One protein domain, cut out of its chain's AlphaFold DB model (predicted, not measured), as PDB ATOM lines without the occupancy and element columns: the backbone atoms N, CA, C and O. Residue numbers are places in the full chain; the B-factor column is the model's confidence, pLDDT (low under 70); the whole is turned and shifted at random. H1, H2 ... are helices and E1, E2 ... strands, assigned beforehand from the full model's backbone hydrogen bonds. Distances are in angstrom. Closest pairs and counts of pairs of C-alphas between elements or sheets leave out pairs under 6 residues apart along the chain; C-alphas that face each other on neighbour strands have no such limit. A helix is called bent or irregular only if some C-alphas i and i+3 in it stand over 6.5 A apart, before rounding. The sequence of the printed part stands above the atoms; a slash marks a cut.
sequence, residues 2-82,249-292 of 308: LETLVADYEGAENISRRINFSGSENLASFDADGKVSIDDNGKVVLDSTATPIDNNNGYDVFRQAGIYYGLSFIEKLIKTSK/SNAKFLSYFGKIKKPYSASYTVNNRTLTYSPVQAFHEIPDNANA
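What this domain is: This is residues 2 to 82 and 249 to 292 of the 308 residues of an uncharacterized protein of Acidiphilium sp. CAG:727 (UniProt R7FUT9). What does the model look like? The long helix H3 has arm H1a of bent H1 packed on it and H5 beside it; H4 packs on arm H1b, the short helix H2 lies nearest the middle, and there are two small separate strand hairpins, E1-E2 and E3-E4. How is it made up? The printed part has 125 residues, with named elements H1 E1 E2 H2 H3 H4 E3 E4 H5 along the chain; the class is mixed, helices and strands, and both sheets are antiparallel. It is compact, with radius of gyration of the C-alphas 15.3 A, spanning 41 by 34 by 31 A.

Where its parts are: Where does it begin? H1, residues 2 to 20, begins at C-alpha 2 (135.916, 230.192, 105.028); by its hydrogen bonds it was assigned as one helix, but it is bent, with C-alphas 9 and 12 9.3 A apart. Its arms are H1a, residues 2 to 9, and H1b, residues 12 to 20. What follows? E1 is residues 23 to 25, E2 51 to 53, H2 58 to 63, and H3 65 to 79, 21.2 A long. After the cut? H4, residues 251 to 260, is irregular, with C-alphas 255 and 258 8.0 A apart. E3 is residues 266 to 270, 12.8 A long, E4 273 to 277, and H5 279 to 285, ending at C-alpha 285 (135.906, 228.375, 123.109).

How they stand to each other: What touches what? H1a touches H3 at a steep tilt of 48 degrees, closest C-alphas Val 6 and Gly 66, 4.4 A. H1b touches H4, closest C-alphas Ile 19 and Phe 253, 5.8 A; H5 touches H3 at a shallow tilt of 32 degrees, closest C-alphas Glu 75 and Phe 283, 6.1 A. H1b and H2 only just touch, with 3 pairs of C-alphas within 8 A, the closest Arg 18 and Val 61, 6.3 A. What of the backbone? Within hydrogen-bond range are N 53 and O 23, 2.8 A, in hairpin E1 and E2, and N 277 and O 266, 2.9 A, in hairpin E3 and E4. Every O i to N i+4 pair is within range in H1a, H3 and H5, 3 of 5 in H1b, 4 of 6 in H4 and 0 of 2 in H2, where 3 of 3 O i to N i+3 pairs are.

The domain as a whole: Is there a cut? Residues 83 to 248 are not printed, and C-alphas 82 and 249 are 44.2 A apart. Are links long, or confidence low? E1 to E2 is a long link of 25 residues; no printed residue is under 70 in pLDDT.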
ATOM      1  N   LEU A   2     136.242 228.753 104.944       94.69
ATOM      2  CA  LEU A   2     135.916 230.192 105.028       94.69
ATOM      3  C   LEU A   2     136.418 230.970 103.806       94.69
ATOM      4  O   LEU A   2     135.654 231.678 103.173       94.69
ATOM      5  N   GLU A   3     137.668 230.760 103.417       92.31
ATOM      6  CA  GLU A   3     138.252 231.362 102.217       92.31
ATOM      7  C   GLU A   3     137.427 231.162 100.947       92.31
ATOM      8  O   GLU A   3     137.215 232.117 100.207       92.31
ATOM      9  N   THR A   4     136.928 229.949 100.719       92.94
ATOM     10  CA  THR A   4     136.082 229.625  99.569       92.94
ATOM     11  C   THR A   4     134.722 230.311  99.661       92.94
ATOM     12  O   THR A   4     134.242 230.796  98.649       92.94
ATOM     13  N   LEU A   5     134.114 230.403 100.852       96.44
ATOM     14  CA  LEU A   5     132.849 231.131 101.049       96.44
ATOM     15  C   LEU A   5     133.008 232.621 100.739       96.44
ATOM     16  O   LEU A   5     132.169 233.209 100.063       96.44
ATOM     17  N   VAL A   6     134.106 233.219 101.207       96.44
ATOM     18  CA  VAL A   6     134.415 234.621 100.923       96.44
ATOM     19  C   VAL A   6     134.669 234.810  99.431       96.44
ATOM     20  O   VAL A   6     134.087 235.698  98.824       96.44
ATOM     21  N   ALA A   7     135.484 233.948  98.821       95.31
ATOM     22  CA  ALA A   7     135.770 234.027  97.396       95.31
ATOM     23  C   ALA A   7     134.516 233.894  96.537       95.31
ATOM     24  O   ALA A   7     134.346 234.656  95.594       95.31
ATOM     25  N   ASP A   8     133.635 232.961  96.884       96.44
ATOM     26  CA  ASP A   8     132.378 232.729  96.187       96.44
ATOM     27  C   ASP A   8     131.434 233.936  96.252       96.44
ATOM     28  O   ASP A   8     130.734 234.219  95.276       96.44
ATOM     29  N   TYR A   9     131.443 234.656  97.378       97.12
ATOM     30  CA  TYR A   9     130.670 235.879  97.535       97.12
ATOM     31  C   TYR A   9     131.246 237.033  96.711       97.12
ATOM     32  O   TYR A   9     130.510 237.692  95.976       97.12
ATOM     33  N   GLU A  10     132.549 237.273  96.859       96.06
ATOM     34  CA  GLU A  10     133.234 238.432  96.279       96.06
ATOM     35  C   GLU A  10     133.445 238.295  94.770       96.06
ATOM     36  O   GLU A  10     133.410 239.271  94.024       96.06
ATOM     37  N   GLY A  11     133.646 237.067  94.300       95.06
ATOM     38  CA  GLY A  11     134.006 236.789  92.921       95.06
ATOM     39  C   GLY A  11     135.478 237.071  92.606       95.06
ATOM     40  O   GLY A  11     136.244 237.641  93.388       95.06
ATOM     41  N   ALA A  12     135.877 236.637  91.413       93.25
ATOM     42  CA  ALA A  12     137.264 236.629  90.960       93.25
ATOM     43  C   ALA A  12     137.919 238.023  90.958       93.25
ATOM     44  O   ALA A  12     139.070 238.170  91.380       93.25
ATOM     45  N   GLU A  13     137.192 239.049  90.510       93.94
ATOM     46  CA  GLU A  13     137.709 240.418  90.411       93.94
ATOM     47  C   GLU A  13     138.056 240.995  91.790       93.94
ATOM     48  O   GLU A  13     139.192 241.416  92.017       93.94
ATOM     49  N   ASN A  14     137.111 240.952  92.730       95.12
ATOM     50  CA  ASN A  14     137.285 241.524  94.065       95.12
ATOM     51  C   ASN A  14     138.310 240.741  94.895       95.12
ATOM     52  O   ASN A  14     139.131 241.339  95.593       95.12
ATOM     53  N   ILE A  15     138.370 239.410  94.764       94.25
ATOM     54  CA  ILE A  15     139.439 238.623  95.397       94.25
ATOM     55  C   ILE A  15     140.818 238.983  94.835       94.25
ATOM     56  O   ILE A  15     141.779 239.083  95.600       94.25
ATOM     57  N   SER A  16     140.931 239.250  93.530       93.81
ATOM     58  CA  SER A  16     142.206 239.646  92.914       93.81
ATOM     59  C   SER A  16     142.742 240.980  93.452       93.81
ATOM     60  O   SER A  16     143.954 241.213  93.432       93.81
ATOM     61  N   ARG A  17     141.885 241.840  94.025       94.56
ATOM     62  CA  ARG A  17     142.322 243.081  94.693       94.56
ATOM     63  C   ARG A  17     143.202 242.817  95.915       94.56
ATOM     64  O   ARG A  17     144.049 243.648  96.219       94.56
ATOM     65  N   ARG A  18     143.095 241.643  96.550       91.75
ATOM     66  CA  ARG A  18     143.975 241.216  97.659       91.75
ATOM     67  C   ARG A  18     145.393 240.864  97.215       91.75
ATOM     68  O   ARG A  18     146.280 240.730  98.051       91.75
ATOM     69  N   ILE A  19     145.586 240.653  95.914       93.19
ATOM     70  CA  ILE A  19     146.884 240.350  95.310       93.19
ATOM     71  C   ILE A  19     147.537 241.642  94.821       93.19
ATOM     72  O   ILE A  19     148.724 241.871  95.039       93.19
ATOM     73  N   ASN A  20     146.754 242.493  94.157       93.06
ATOM     74  CA  ASN A  20     147.291 243.648  93.443       93.06
ATOM     75  C   ASN A  20     147.223 244.956  94.243       93.06
ATOM     76  O   ASN A  20     147.990 245.865  93.930       93.06
ATOM     77  N   PHE A  21     146.341 245.044  95.249       94.94
ATOM     78  CA  PHE A  21     145.972 246.268  95.974       94.94
ATOM     79  C   PHE A  21     145.684 247.425  95.019       94.94
ATOM     80  O   PHE A  21     146.386 248.431  95.002       94.94
ATOM     81  N   SER A  22     144.683 247.226  94.159       95.44
ATOM     82  CA  SER A  22     144.327 248.180  93.111       95.44
ATOM     83  C   SER A  22     142.836 248.158  92.764       95.44
ATOM     84  O   SER A  22     142.205 247.093  92.719       95.44
ATOM     85  N   GLY A  23     142.317 249.322  92.379       95.88
ATOM     86  CA  GLY A  23     140.971 249.521  91.838       95.88
ATOM     87  C   GLY A  23     140.015 250.087  92.882       95.88
ATOM     88  O   GLY A  23     140.448 250.844  93.740       95.88
ATOM     89  N   SER A  24     138.726 249.772  92.800       96.88
ATOM     90  CA  SER A  24     137.725 250.314  93.724       96.88
ATOM     91  C   SER A  24     136.582 249.336  93.947       96.88
ATOM     92  O   SER A  24     136.188 248.640  93.011       96.88
ATOM     93  N   GLU A  25     136.031 249.309  95.157       96.69
ATOM     94  CA  GLU A  25     134.982 248.363  95.542       96.69
ATOM     95  C   GLU A  25     134.021 248.975  96.573       96.69
ATOM     96  O   GLU A  25     134.433 249.744  97.441       96.69
ATOM     97  N   ASN A  26     132.732 248.633  96.499       97.12
ATOM     98  CA  ASN A  26     131.770 248.940  97.558       97.12
ATOM     99  C   ASN A  26     131.948 247.930  98.700       97.12
ATOM    100  O   ASN A  26     131.340 246.860  98.698       97.12
ATOM    101  N   LEU A  27     132.812 248.271  99.651       98.19
ATOM    102  CA  LEU A  27     133.148 247.440 100.807       98.19
ATOM    103  C   LEU A  27     132.083 247.550 101.904       98.19
ATOM    104  O   LEU A  27     131.247 248.450 101.867       98.19
ATOM    105  N   ALA A  28     132.110 246.667 102.906       98.38
ATOM    106  CA  ALA A  28     131.261 246.825 104.085       98.38
ATOM    107  C   ALA A  28     131.556 248.163 104.778       98.38
ATOM    108  O   ALA A  28     132.722 248.515 104.967       98.38
ATOM    109  N   SER A  29     130.514 248.889 105.173       98.19
ATOM    110  CA  SER A  29     130.622 250.181 105.848       98.19
ATOM    111  C   SER A  29     131.021 249.986 107.309       98.19
ATOM    112  O   SER A  29     130.357 249.257 108.052       98.19
ATOM    113  N   PHE A  30     132.096 250.659 107.714       97.75
ATOM    114  CA  PHE A  30     132.576 250.713 109.092       97.75
ATOM    115  C   PHE A  30     132.505 252.153 109.595       97.75
ATOM    116  O   PHE A  30     132.866 253.077 108.867       97.75
ATOM    117  N   ASP A  31     132.047 252.348 110.830       96.12
ATOM    118  CA  ASP A  31     132.092 253.661 111.471       96.12
ATOM    119  C   ASP A  31     133.506 254.019 111.969       96.12
ATOM    120  O   ASP A  31     134.467 253.253 111.832       96.12
ATOM    121  N   ALA A  32     133.644 255.217 112.543       93.62
ATOM    122  CA  ALA A  32     134.918 255.719 113.056       93.62
ATOM    123  C   ALA A  32     135.495 254.871 114.206       93.62
ATOM    124  O   ALA A  32     136.713 254.861 114.396       93.62
ATOM    125  N   ASP A  33     134.646 254.130 114.922       94.31
ATOM    126  CA  ASP A  33     135.025 253.236 116.019       94.31
ATOM    127  C   ASP A  33     135.336 251.809 115.526       94.31
ATOM    128  O   ASP A  33     135.606 250.903 116.321       94.31
ATOM    129  N   GLY A  34     135.314 251.588 114.206       95.25
ATOM    130  CA  GLY A  34     135.587 250.294 113.592       95.25
ATOM    131  C   GLY A  34     134.436 249.299 113.737       95.25
ATOM    132  O   GLY A  34     134.676 248.089 113.729       95.25
ATOM    133  N   LYS A  35     133.192 249.771 113.867       97.88
ATOM    134  CA  LYS A  35     131.996 248.921 113.911       97.88
ATOM    135  C   LYS A  35     131.362 248.781 112.540       97.88
ATOM    136  O   LYS A  35     131.084 249.766 111.861       97.88
ATOM    137  N   VAL A  36     131.098 247.534 112.152       98.31
ATOM    138  CA  VAL A  36     130.437 247.228 110.882       98.31
ATOM    139  C   VAL A  36     128.943 247.545 110.965       98.31
ATOM    140  O   VAL A  36     128.267 247.196 111.941       98.31
ATOM    141  N   SER A  37     128.424 248.176 109.915       97.88
ATOM    142  CA  SER A  37     127.000 248.468 109.746       97.88
ATOM    143  C   SER A  37     126.258 247.261 109.166       97.88
ATOM    144  O   SER A  37     126.541 246.817 108.051       97.88
ATOM    145  N   ILE A  38     125.292 246.741 109.921       96.50
ATOM    146  CA  ILE A  38     124.393 245.648 109.527       96.50
ATOM    147  C   ILE A  38     122.960 246.175 109.643       96.50
ATOM    148  O   ILE A  38     122.638 246.811 110.645       96.50
ATOM    149  N   ASP A  39     122.125 245.950 108.629       94.75
ATOM    150  CA  ASP A  39     120.722 246.374 108.645       94.75
ATOM    151  C   ASP A  39     119.834 245.466 109.518       94.75
ATOM    152  O   ASP A  39     120.256 244.409 109.993       94.75
ATOM    153  N   ASP A  40     118.573 245.864 109.698       92.81
ATOM    154  CA  ASP A  40     117.598 245.134 110.523       92.81
ATOM    155  C   ASP A  40     117.285 243.717 110.004       92.81
ATOM    156  O   ASP A  40     116.767 242.880 110.745       92.81
ATOM    157  N   ASN A  41     117.620 243.418 108.744       89.69
ATOM    158  CA  ASN A  41     117.464 242.095 108.138       89.69
ATOM    159  C   ASN A  41     118.744 241.246 108.240       89.69
ATOM    160  O   ASN A  41     118.803 240.147 107.682       89.69
ATOM    161  N   GLY A  42     119.779 241.737 108.927       88.81
ATOM    162  CA  GLY A  42     121.060 241.050 109.070       88.81
ATOM    163  C   GLY A  42     121.965 241.154 107.838       88.81
ATOM    164  O   GLY A  42     122.920 240.379 107.722       88.81
ATOM    165  N   LYS A  43     121.685 242.074 106.906       94.44
ATOM    166  CA  LYS A  43     122.485 242.300 105.698       94.44
ATOM    167  C   LYS A  43     123.573 243.339 105.956       94.44
ATOM    168  O   LYS A  43     123.346 244.346 106.619       94.44
ATOM    169  N   VAL A  44     124.755 243.120 105.385       97.12
ATOM    170  CA  VAL A  44     125.847 244.097 105.442       97.12
ATOM    171  C   VAL A  44     125.467 245.347 104.650       97.12
ATOM    172  O   VAL A  44     125.097 245.255 103.476       97.12
ATOM    173  N   VAL A  45     125.592 246.513 105.281       97.88
ATOM    174  CA  VAL A  45     125.496 247.810 104.604       97.88
ATOM    175  C   VAL A  45     126.846 248.101 103.954       97.88
ATOM    176  O   VAL A  45     127.879 248.044 104.621       97.88
ATOM    177  N   LEU A  46     126.845 248.388 102.655       98.00
ATOM    178  CA  LEU A  46     128.057 248.722 101.905       98.00
ATOM    179  C   LEU A  46     128.288 250.236 101.873       98.00
ATOM    180  O   LEU A  46     127.343 251.013 102.023       98.00
ATOM    181  N   ASP A  47     129.528 250.644 101.613       98.00
ATOM    182  CA  ASP A  47     129.871 252.034 101.329       98.00
ATOM    183  C   ASP A  47     129.004 252.576 100.184       98.00
ATOM    184  O   ASP A  47     128.811 251.926  99.147       98.00
ATOM    185  N   SER A  48     128.504 253.801 100.353       95.56
ATOM    186  CA  SER A  48     127.684 254.483  99.343       95.56
ATOM    187  C   SER A  48     128.477 254.859  98.087       95.56
ATOM    188  O   SER A  48     127.896 255.046  97.018       95.56
ATOM    189  N   THR A  49     129.803 254.938  98.203       96.88
ATOM    190  CA  THR A  49     130.740 255.166  97.101       96.88
ATOM    191  C   THR A  49     131.816 254.093  97.129       96.88
ATOM    192  O   THR A  49     132.205 253.644  98.203       96.88
ATOM    193  N   ALA A  50     132.275 253.655  95.956       97.44
ATOM    194  CA  ALA A  50     133.323 252.647  95.881       97.44
ATOM    195  C   ALA A  50     134.616 253.191  96.506       97.44
ATOM    196  O   ALA A  50     135.116 254.236  96.086       97.44
ATOM    197  N   THR A  51     135.157 252.470  97.484       97.50
ATOM    198  CA  THR A  51     136.408 252.813  98.157       97.50
ATOM    199  C   THR A  51     137.573 252.512  97.212       97.50
ATOM    200  O   THR A  51     137.717 251.359  96.792       97.50
ATOM    201  N   PRO A  52     138.396 253.510  96.830       97.75
ATOM    202  CA  PRO A  52     139.624 253.272  96.079       97.75
ATOM    203  C   PRO A  52     140.605 252.461  96.923       97.75
ATOM    204  O   PRO A  52     140.763 252.732  98.108       97.75
ATOM    205  N   ILE A  53     141.271 251.487  96.316       97.38
ATOM    206  CA  ILE A  53     142.239 250.604  96.962       97.38
ATOM    207  C   ILE A  53     143.591 250.809  96.284       97.38
ATOM    208  O   ILE A  53     143.710 250.658  95.064       97.38
ATOM    209  N   ASP A  54     144.606 251.112  97.086       96.50
ATOM    210  CA  ASP A  54     146.009 251.192  96.698       96.50
ATOM    211  C   ASP A  54     146.929 250.578  97.777       96.50
ATOM    212  O   ASP A  54     146.490 249.914  98.715       96.50
ATOM    213  N   ASN A  55     148.245 250.762  97.652       95.62
ATOM    214  CA  ASN A  55     149.210 250.221  98.615       95.62
ATOM    215  C   ASN A  55     149.162 250.881 100.007       95.62
ATOM    216  O   ASN A  55     149.631 250.270 100.974       95.62
ATOM    217  N   ASN A  56     148.636 252.101 100.121       95.56
ATOM    218  CA  ASN A  56     148.517 252.840 101.378       95.56
ATOM    219  C   ASN A  56     147.343 252.323 102.208       95.56
ATOM    220  O   ASN A  56     147.468 252.205 103.423       95.56
ATOM    221  N   ASN A  57     146.236 251.966 101.554       95.81
ATOM    222  CA  ASN A  57     145.027 251.476 102.216       95.81
ATOM    223  C   ASN A  57     144.639 250.045 101.820       95.81
ATOM    224  O   ASN A  57     143.494 249.640 101.980       95.81
ATOM    225  N   GLY A  58     145.592 249.239 101.345       95.56
ATOM    226  CA  GLY A  58     145.338 247.871 100.886       95.56
ATOM    227  C   GLY A  58     144.665 246.958 101.917       95.56
ATOM    228  O   GLY A  58     144.031 245.983 101.525       95.56
ATOM    229  N   TYR A  59     144.730 247.283 103.213       95.94
ATOM    230  CA  TYR A  59     143.994 246.585 104.270       95.94
ATOM    231  C   TYR A  59     142.461 246.737 104.168       95.94
ATOM    232  O   TYR A  59     141.737 245.894 104.699       95.94
ATOM    233  N   ASP A  60     141.947 247.749 103.455       97.44
ATOM    234  CA  ASP A  60     140.507 247.952 103.235       97.44
ATOM    235  C   ASP A  60     139.861 246.766 102.500       97.44
ATOM    236  O   ASP A  60     138.694 246.467 102.738       97.44
ATOM    237  N   VAL A  61     140.608 245.992 101.697       96.62
ATOM    238  CA  VAL A  61     140.078 244.766 101.056       96.62
ATOM    239  C   VAL A  61     139.555 243.745 102.072       96.62
ATOM    240  O   VAL A  61     138.741 242.889 101.733       96.62
ATOM    241  N   PHE A  62     139.990 243.822 103.334       96.94
ATOM    242  CA  PHE A  62     139.501 242.971 104.418       96.94
ATOM    243  C   PHE A  62     138.205 243.488 105.062       96.94
ATOM    244  O   PHE A  62     137.758 242.914 106.049       96.94
ATOM    245  N   ARG A  63     137.562 244.507 104.474       97.88
ATOM    246  CA  ARG A  63     136.162 244.906 104.719       97.88
ATOM    247  C   ARG A  63     135.179 244.269 103.733       97.88
ATOM    248  O   ARG A  63     134.000 244.603 103.735       97.88
ATOM    249  N   GLN A  64     135.640 243.368 102.876       98.06
ATOM    250  CA  GLN A  64     134.798 242.613 101.947       98.06
ATOM    251  C   GLN A  64     133.635 241.902 102.666       98.06
ATOM    252  O   GLN A  64     133.844 241.176 103.643       98.06
ATOM    253  N   ALA A  65     132.398 242.132 102.214       97.81
ATOM    254  CA  ALA A  65     131.180 241.693 102.905       97.81
ATOM    255  C   ALA A  65     131.039 240.163 102.970       97.81
ATOM    256  O   ALA A  65     130.467 239.622 103.920       97.81
ATOM    257  N   GLY A  66     131.625 239.448 102.013       97.50
ATOM    258  CA  GLY A  66     131.731 237.995 101.990       97.50
ATOM    259  C   GLY A  66     132.413 237.432 103.229       97.50
ATOM    260  O   GLY A  66     132.090 236.318 103.636       97.50
ATOM    261  N   ILE A  67     133.293 238.204 103.880       98.06
ATOM    262  CA  ILE A  67     133.910 237.823 105.155       98.06
ATOM    263  C   ILE A  67     132.847 237.684 106.240       98.06
ATOM    264  O   ILE A  67     132.791 236.640 106.885       98.06
ATOM    265  N   TYR A  68     131.967 238.675 106.403       98.38
ATOM    266  CA  TYR A  68     130.871 238.596 107.369       98.38
ATOM    267  C   TYR A  68     129.966 237.394 107.086       98.38
ATOM    268  O   TYR A  68     129.742 236.580 107.976       98.38
ATOM    269  N   TYR A  69     129.516 237.217 105.841       98.12
ATOM    270  CA  TYR A  69     128.631 236.099 105.498       98.12
ATOM    271  C   TYR A  69     129.288 234.729 105.688       98.12
ATOM    272  O   TYR A  69     128.656 233.798 106.194       98.12
ATOM    273  N   GLY A  70     130.565 234.605 105.324       97.69
ATOM    274  CA  GLY A  70     131.352 233.409 105.584       97.69
ATOM    275  C   GLY A  70     131.461 233.129 107.082       97.69
ATOM    276  O   GLY A  70     131.198 232.008 107.511       97.69
ATOM    277  N   LEU A  71     131.776 234.143 107.894       98.44
ATOM    278  CA  LEU A  71     131.836 234.022 109.352       98.44
ATOM    279  C   LEU A  71     130.480 233.634 109.952       98.44
ATOM    280  O   LEU A  71     130.444 232.733 110.783       98.44
ATOM    281  N   SER A  72     129.372 234.229 109.503       97.69
ATOM    282  CA  SER A  72     128.018 233.877 109.957       97.69
ATOM    283  C   SER A  72     127.661 232.428 109.635       97.69
ATOM    284  O   SER A  72     127.030 231.745 110.443       97.69
ATOM    285  N   PHE A  73     128.087 231.921 108.474       97.25
ATOM    286  CA  PHE A  73     127.905 230.516 108.124       97.25
ATOM    287  C   PHE A  73     128.708 229.592 109.051       97.25
ATOM    288  O   PHE A  73     128.161 228.616 109.566       97.25
ATOM    289  N   ILE A  74     129.980 229.917 109.316       97.25
ATOM    290  CA  ILE A  74     130.825 229.158 110.251       97.25
ATOM    291  C   ILE A  74     130.251 229.205 111.669       97.25
ATOM    292  O   ILE A  74     130.136 228.163 112.307       97.25
ATOM    293  N   GLU A  75     129.835 230.375 112.150       97.38
ATOM    294  CA  GLU A  75     129.191 230.532 113.454       97.38
ATOM    295  C   GLU A  75     127.962 229.627 113.569       97.38
ATOM    296  O   GLU A  75     127.828 228.896 114.548       97.38
ATOM    297  N   LYS A  76     127.100 229.608 112.546       96.12
ATOM    298  CA  LYS A  76     125.927 228.731 112.517       96.12
ATOM    299  C   LYS A  76     126.307 227.252 112.579       96.12
ATOM    300  O   LYS A  76     125.637 226.501 113.287       96.12
ATOM    301  N   LEU A  77     127.348 226.828 111.855       94.56
ATOM    302  CA  LEU A  77     127.841 225.449 111.912       94.56
ATOM    303  C   LEU A  77     128.310 225.085 113.323       94.56
ATOM    304  O   LEU A  77     127.873 224.070 113.850       94.56
ATOM    305  N   ILE A  78     129.133 225.930 113.945       94.38
ATOM    306  CA  ILE A  78     129.727 225.669 115.264       94.38
ATOM    307  C   ILE A  78     128.704 225.774 116.401       94.38
ATOM    308  O   ILE A  78     128.763 224.998 117.346       94.38
ATOM    309  N   LYS A  79     127.726 226.682 116.313       92.19
ATOM    310  CA  LYS A  79     126.683 226.841 117.341       92.19
ATOM    311  C   LYS A  79     125.519 225.856 117.190       92.19
ATOM    312  O   LYS A  79     124.627 225.830 118.035       92.19
ATOM    313  N   THR A  80     125.509 225.038 116.134       92.12
ATOM    314  CA  THR A  80     124.469 224.027 115.906       92.12
ATOM    315  C   THR A  80     125.058 222.626 116.018       92.12
ATOM    316  O   THR A  80     125.540 222.062 115.037       92.12
ATOM    317  N   SER A  81     124.916 222.018 117.194       86.94
ATOM    318  CA  SER A  81     125.410 220.671 117.528       86.94
ATOM    319  C   SER A  81     125.066 219.567 116.523       86.94
ATOM    320  O   SER A  81     125.789 218.587 116.392       86.94
ATOM    321  N   LYS A  82     123.964 219.711 115.779       87.25
ATOM    322  CA  LYS A  82     123.528 218.745 114.755       87.25
ATOM    323  C   LYS A  82     124.357 218.771 113.466       87.25
ATOM    324  O   LYS A  82     124.173 217.887 112.632       87.25
ATOM    325  N   SER A 249     153.051 240.061  91.929       91.38
ATOM    326  CA  SER A 249     154.343 240.757  92.006       91.38
ATOM    327  C   SER A 249     154.297 242.049  92.830       91.38
ATOM    328  O   SER A 249     155.322 242.715  92.978       91.38
ATOM    329  N   ASN A 250     153.134 242.418  93.381       94.50
ATOM    330  CA  ASN A 250     153.002 243.594  94.234       94.50
ATOM    331  C   ASN A 250     153.878 243.437  95.498       94.50
ATOM    332  O   ASN A 250     153.799 242.438  96.213       94.50
ATOM    333  N   ALA A 251     154.711 244.441  95.790       94.31
ATOM    334  CA  ALA A 251     155.669 244.385  96.896       94.31
ATOM    335  C   ALA A 251     155.001 244.273  98.281       94.31
ATOM    336  O   ALA A 251     155.490 243.530  99.136       94.31
ATOM    337  N   LYS A 252     153.871 244.961  98.503       92.81
ATOM    338  CA  LYS A 252     153.078 244.848  99.739       92.81
ATOM    339  C   LYS A 252     152.473 243.447  99.862       92.81
ATOM    340  O   LYS A 252     152.566 242.848 100.930       92.81
ATOM    341  N   PHE A 253     151.954 242.878  98.770       93.75
ATOM    342  CA  PHE A 253     151.446 241.499  98.761       93.75
ATOM    343  C   PHE A 253     152.530 240.494  99.141       93.75
ATOM    344  O   PHE A 253     152.313 239.674 100.027       93.75
ATOM    345  N   LEU A 254     153.715 240.594  98.534       93.19
ATOM    346  CA  LEU A 254     154.842 239.714  98.850       93.19
ATOM    347  C   LEU A 254     155.303 239.874 100.305       93.19
ATOM    348  O   LEU A 254     155.580 238.876 100.969       93.19
ATOM    349  N   SER A 255     155.321 241.107 100.821       93.75
ATOM    350  CA  SER A 255     155.696 241.402 102.213       93.75
ATOM    351  C   SER A 255     154.726 240.780 103.224       93.75
ATOM    352  O   SER A 255     155.152 240.265 104.256       93.75
ATOM    353  N   TYR A 256     153.427 240.778 102.916       92.31
ATOM    354  CA  TYR A 256     152.383 240.245 103.795       92.31
ATOM    355  C   TYR A 256     151.873 238.861 103.385       92.31
ATOM    356  O   TYR A 256     150.902 238.375 103.965       92.31
ATOM    357  N   PHE A 257     152.525 238.184 102.439       90.44
ATOM    358  CA  PHE A 257     152.030 236.941 101.844       90.44
ATOM    359  C   PHE A 257     151.686 235.872 102.888       90.44
ATOM    360  O   PHE A 257     150.635 235.237 102.815       90.44
ATOM    361  N   GLY A 258     152.527 235.720 103.918       89.31
ATOM    362  CA  GLY A 258     152.278 234.779 105.013       89.31
ATOM    363  C   GLY A 258     151.000 235.073 105.809       89.31
ATOM    364  O   GLY A 258     150.331 234.139 106.246       89.31
ATOM    365  N   LYS A 259     150.633 236.352 105.969       90.88
ATOM    366  CA  LYS A 259     149.384 236.785 106.620       90.88
ATOM    367  C   LYS A 259     148.190 236.701 105.672       90.88
ATOM    368  O   LYS A 259     147.135 236.231 106.077       90.88
ATOM    369  N   ILE A 260     148.367 237.064 104.402       90.62
ATOM    370  CA  ILE A 260     147.316 236.979 103.373       90.62
ATOM    371  C   ILE A 260     146.889 235.524 103.132       90.62
ATOM    372  O   ILE A 260     145.719 235.272 102.864       90.62
ATOM    373  N   LYS A 261     147.804 234.559 103.308       87.06
ATOM    374  CA  LYS A 261     147.506 233.117 103.295       87.06
ATOM    375  C   LYS A 261     146.654 232.625 104.468       87.06
ATOM    376  O   LYS A 261     146.188 231.496 104.423       87.06
ATOM    377  N   LYS A 262     146.519 233.408 105.541       88.25
ATOM    378  CA  LYS A 262     145.708 233.079 106.725       88.25
ATOM    379  C   LYS A 262     145.007 234.340 107.240       88.25
ATOM    380  O   LYS A 262     145.290 234.783 108.356       88.25
ATOM    381  N   PRO A 263     144.121 234.951 106.435       92.38
ATOM    382  CA  PRO A 263     143.736 236.339 106.646       92.38
ATOM    383  C   PRO A 263     142.659 236.538 107.715       92.38
ATOM    384  O   PRO A 263     142.372 237.666 108.093       92.38
ATOM    385  N   TYR A 264     142.052 235.456 108.194       95.31
ATOM    386  CA  TYR A 264     140.888 235.498 109.073       95.31
ATOM    387  C   TYR A 264     141.270 235.097 110.493       95.31
ATOM    388  O   TYR A 264     140.808 234.081 110.999       95.31
ATOM    389  N   SER A 265     142.190 235.845 111.094       95.81
ATOM    390  CA  SER A 265     142.498 235.741 112.522       95.81
ATOM    391  C   SER A 265     141.985 236.987 113.231       95.81
ATOM    392  O   SER A 265     141.890 238.049 112.619       95.81
ATOM    393  N   ALA A 266     141.611 236.836 114.499       97.44
ATOM    394  CA  ALA A 266     141.196 237.948 115.336       97.44
ATOM    395  C   ALA A 266     141.616 237.708 116.785       97.44
ATOM    396  O   ALA A 266     141.571 236.578 117.288       97.44
ATOM    397  N   SER A 267     141.998 238.781 117.463       97.06
ATOM    398  CA  SER A 267     142.434 238.753 118.849       97.06
ATOM    399  C   SER A 267     141.301 239.161 119.770       97.06
ATOM    400  O   SER A 267     140.589 240.135 119.531       97.06
ATOM    401  N   TYR A 268     141.168 238.415 120.858       97.81
ATOM    402  CA  TYR A 268     140.191 238.656 121.907       97.81
ATOM    403  C   TYR A 268     140.907 238.740 123.245       97.81
ATOM    404  O   TYR A 268     141.839 237.977 123.509       97.81
ATOM    405  N   THR A 269     140.458 239.662 124.096       95.81
ATOM    406  CA  THR A 269     140.904 239.741 125.488       95.81
ATOM    407  C   THR A 269     139.812 239.182 126.383       95.81
ATOM    408  O   THR A 269     138.746 239.780 126.506       95.81
ATOM    409  N   VAL A 270     140.083 238.037 127.005       93.44
ATOM    410  CA  VAL A 270     139.172 237.358 127.935       93.44
ATOM    411  C   VAL A 270     139.949 237.074 129.217       93.44
ATOM    412  O   VAL A 270     141.081 236.600 129.162       93.44
ATOM    413  N   ASN A 271     139.381 237.410 130.378       91.81
ATOM    414  CA  ASN A 271     140.028 237.240 131.689       91.81
ATOM    415  C   ASN A 271     141.452 237.837 131.754       91.81
ATOM    416  O   ASN A 271     142.390 237.185 132.210       91.81
ATOM    417  N   ASN A 272     141.620 239.072 131.266       93.19
ATOM    418  CA  ASN A 272     142.899 239.801 131.197       93.19
ATOM    419  C   ASN A 272     144.000 239.120 130.360       93.19
ATOM    420  O   ASN A 272     145.172 239.480 130.472       93.19
ATOM    421  N   ARG A 273     143.642 238.161 129.501       94.88
ATOM    422  CA  ARG A 273     144.564 237.518 128.566       94.88
ATOM    423  C   ARG A 273     144.123 237.780 127.135       94.88
ATOM    424  O   ARG A 273     143.000 237.452 126.763       94.88
ATOM    425  N   THR A 274     145.025 238.334 126.333       96.25
ATOM    426  CA  THR A 274     144.816 238.499 124.893       96.25
ATOM    427  C   THR A 274     145.337 237.275 124.151       96.25
ATOM    428  O   THR A 274     146.496 236.892 124.317       96.25
ATOM    429  N   LEU A 275     144.481 236.656 123.342       96.94
ATOM    430  CA  LEU A 275     144.809 235.511 122.496       96.94
ATOM    431  C   LEU A 275     144.276 235.740 121.082       96.94
ATOM    432  O   LEU A 275     143.242 236.379 120.906       96.94
ATOM    433  N   THR A 276     144.982 235.198 120.092       96.44
ATOM    434  CA  THR A 276     144.548 235.182 118.693       96.44
ATOM    435  C   THR A 276     143.830 233.871 118.403       96.44
ATOM    436  O   THR A 276     144.352 232.798 118.702       96.44
ATOM    437  N   TYR A 277     142.656 233.965 117.788       96.81
ATOM    438  CA  TYR A 277     141.791 232.832 117.487       96.81
ATOM    439  C   TYR A 277     141.519 232.744 115.989       96.81
ATOM    440  O   TYR A 277     141.319 233.766 115.330       96.81
ATOM    441  N   SER A 278     141.419 231.523 115.463       95.88
ATOM    442  CA  SER A 278     140.648 231.285 114.237       95.88
ATOM    443  C   SER A 278     139.139 231.429 114.513       95.88
ATOM    444  O   SER A 278     138.727 231.352 115.674       95.88
ATOM    445  N   PRO A 279     138.283 231.585 113.486       97.00
ATOM    446  CA  PRO A 279     136.844 231.746 113.691       97.00
ATOM    447  C   PRO A 279     136.219 230.549 114.411       97.00
ATOM    448  O   PRO A 279     135.429 230.720 115.333       97.00
ATOM    449  N   VAL A 280     136.625 229.330 114.035       94.81
ATOM    450  CA  VAL A 280     136.124 228.092 114.649       94.81
ATOM    451  C   VAL A 280     136.487 228.030 116.131       94.81
ATOM    452  O   VAL A 280     135.620 227.740 116.948       94.81
ATOM    453  N   GLN A 281     137.736 228.354 116.483       94.88
ATOM    454  CA  GLN A 281     138.166 228.383 117.883       94.88
ATOM    455  C   GLN A 281     137.407 229.448 118.674       94.88
ATOM    456  O   GLN A 281     136.905 229.153 119.750       94.88
ATOM    457  N   ALA A 282     137.260 230.663 118.137       97.06
ATOM    458  CA  ALA A 282     136.562 231.739 118.837       97.06
ATOM    459  C   ALA A 282     135.092 231.384 119.111       97.06
ATOM    460  O   ALA A 282     134.626 231.494 120.244       97.06
ATOM    461  N   PHE A 283     134.365 230.906 118.096       97.12
ATOM    462  CA  PHE A 283     132.944 230.574 118.236       97.12
ATOM    463  C   PHE A 283     132.685 229.346 119.113       97.12
ATOM    464  O   PHE A 283     131.563 229.184 119.586       97.12
ATOM    465  N   HIS A 284     133.695 228.498 119.325       94.50
ATOM    466  CA  HIS A 284     133.607 227.332 120.198       94.50
ATOM    467  C   HIS A 284     134.061 227.625 121.636       94.50
ATOM    468  O   HIS A 284     133.354 227.287 122.582       94.50
ATOM    469  N   GLU A 285     135.234 228.237 121.810       94.38
ATOM    470  CA  GLU A 285     135.906 228.375 123.109       94.38
ATOM    471  C   GLU A 285     135.447 229.608 123.898       94.38
ATOM    472  O   GLU A 285     135.464 229.589 125.127       94.38
ATOM    473  N   ILE A 286     135.038 230.681 123.209       96.44
ATOM    474  CA  ILE A 286     134.583 231.940 123.825       96.44
ATOM    475  C   ILE A 286     133.235 232.416 123.236       96.44
ATOM    476  O   ILE A 286     133.112 233.571 122.821       96.44
ATOM    477  N   PRO A 287     132.197 231.558 123.188       95.38
ATOM    478  CA  PRO A 287     130.953 231.814 122.451       95.38
ATOM    479  C   PRO A 287     130.155 233.028 122.956       95.38
ATOM    480  O   PRO A 287     129.403 233.618 122.177       95.38
ATOM    481  N   ASP A 288     130.344 233.419 124.220       95.94
ATOM    482  CA  ASP A 288     129.730 234.613 124.822       95.94
ATOM    483  C   ASP A 288     130.453 235.910 124.423       95.94
ATOM    484  O   ASP A 288     129.884 237.000 124.477       95.94
ATOM    485  N   ASN A 289     131.715 235.805 123.998       96.94
ATOM    486  CA  ASN A 289     132.546 236.931 123.581       96.94
ATOM    487  C   ASN A 289     132.691 237.032 122.062       96.94
ATOM    488  O   ASN A 289     133.035 238.109 121.579       96.94
ATOM    489  N   ALA A 290     132.453 235.955 121.310       98.00
ATOM    490  CA  ALA A 290     132.671 235.902 119.870       98.00
ATOM    491  C   ALA A 290     131.397 235.542 119.088       98.00
ATOM    492  O   ALA A 290     130.736 234.527 119.318       98.00
ATOM    493  N   ASN A 291     131.095 236.379 118.100       97.81
ATOM    494  CA  ASN A 291     130.092 236.144 117.063       97.81
ATOM    495  C   ASN A 291     130.609 236.694 115.726       97.81
ATOM    496  O   ASN A 291     131.616 237.402 115.695       97.81
ATOM    497  N   ALA A 292     129.942 236.385 114.615       98.19
ATOM    498  CA  ALA A 292     130.410 236.783 113.289       98.19
ATOM    499  C   ALA A 292     130.633 238.298 113.153       98.19
ATOM    500  O   ALA A 292     131.624 238.716 112.554       98.19
TER     501      ALA A 292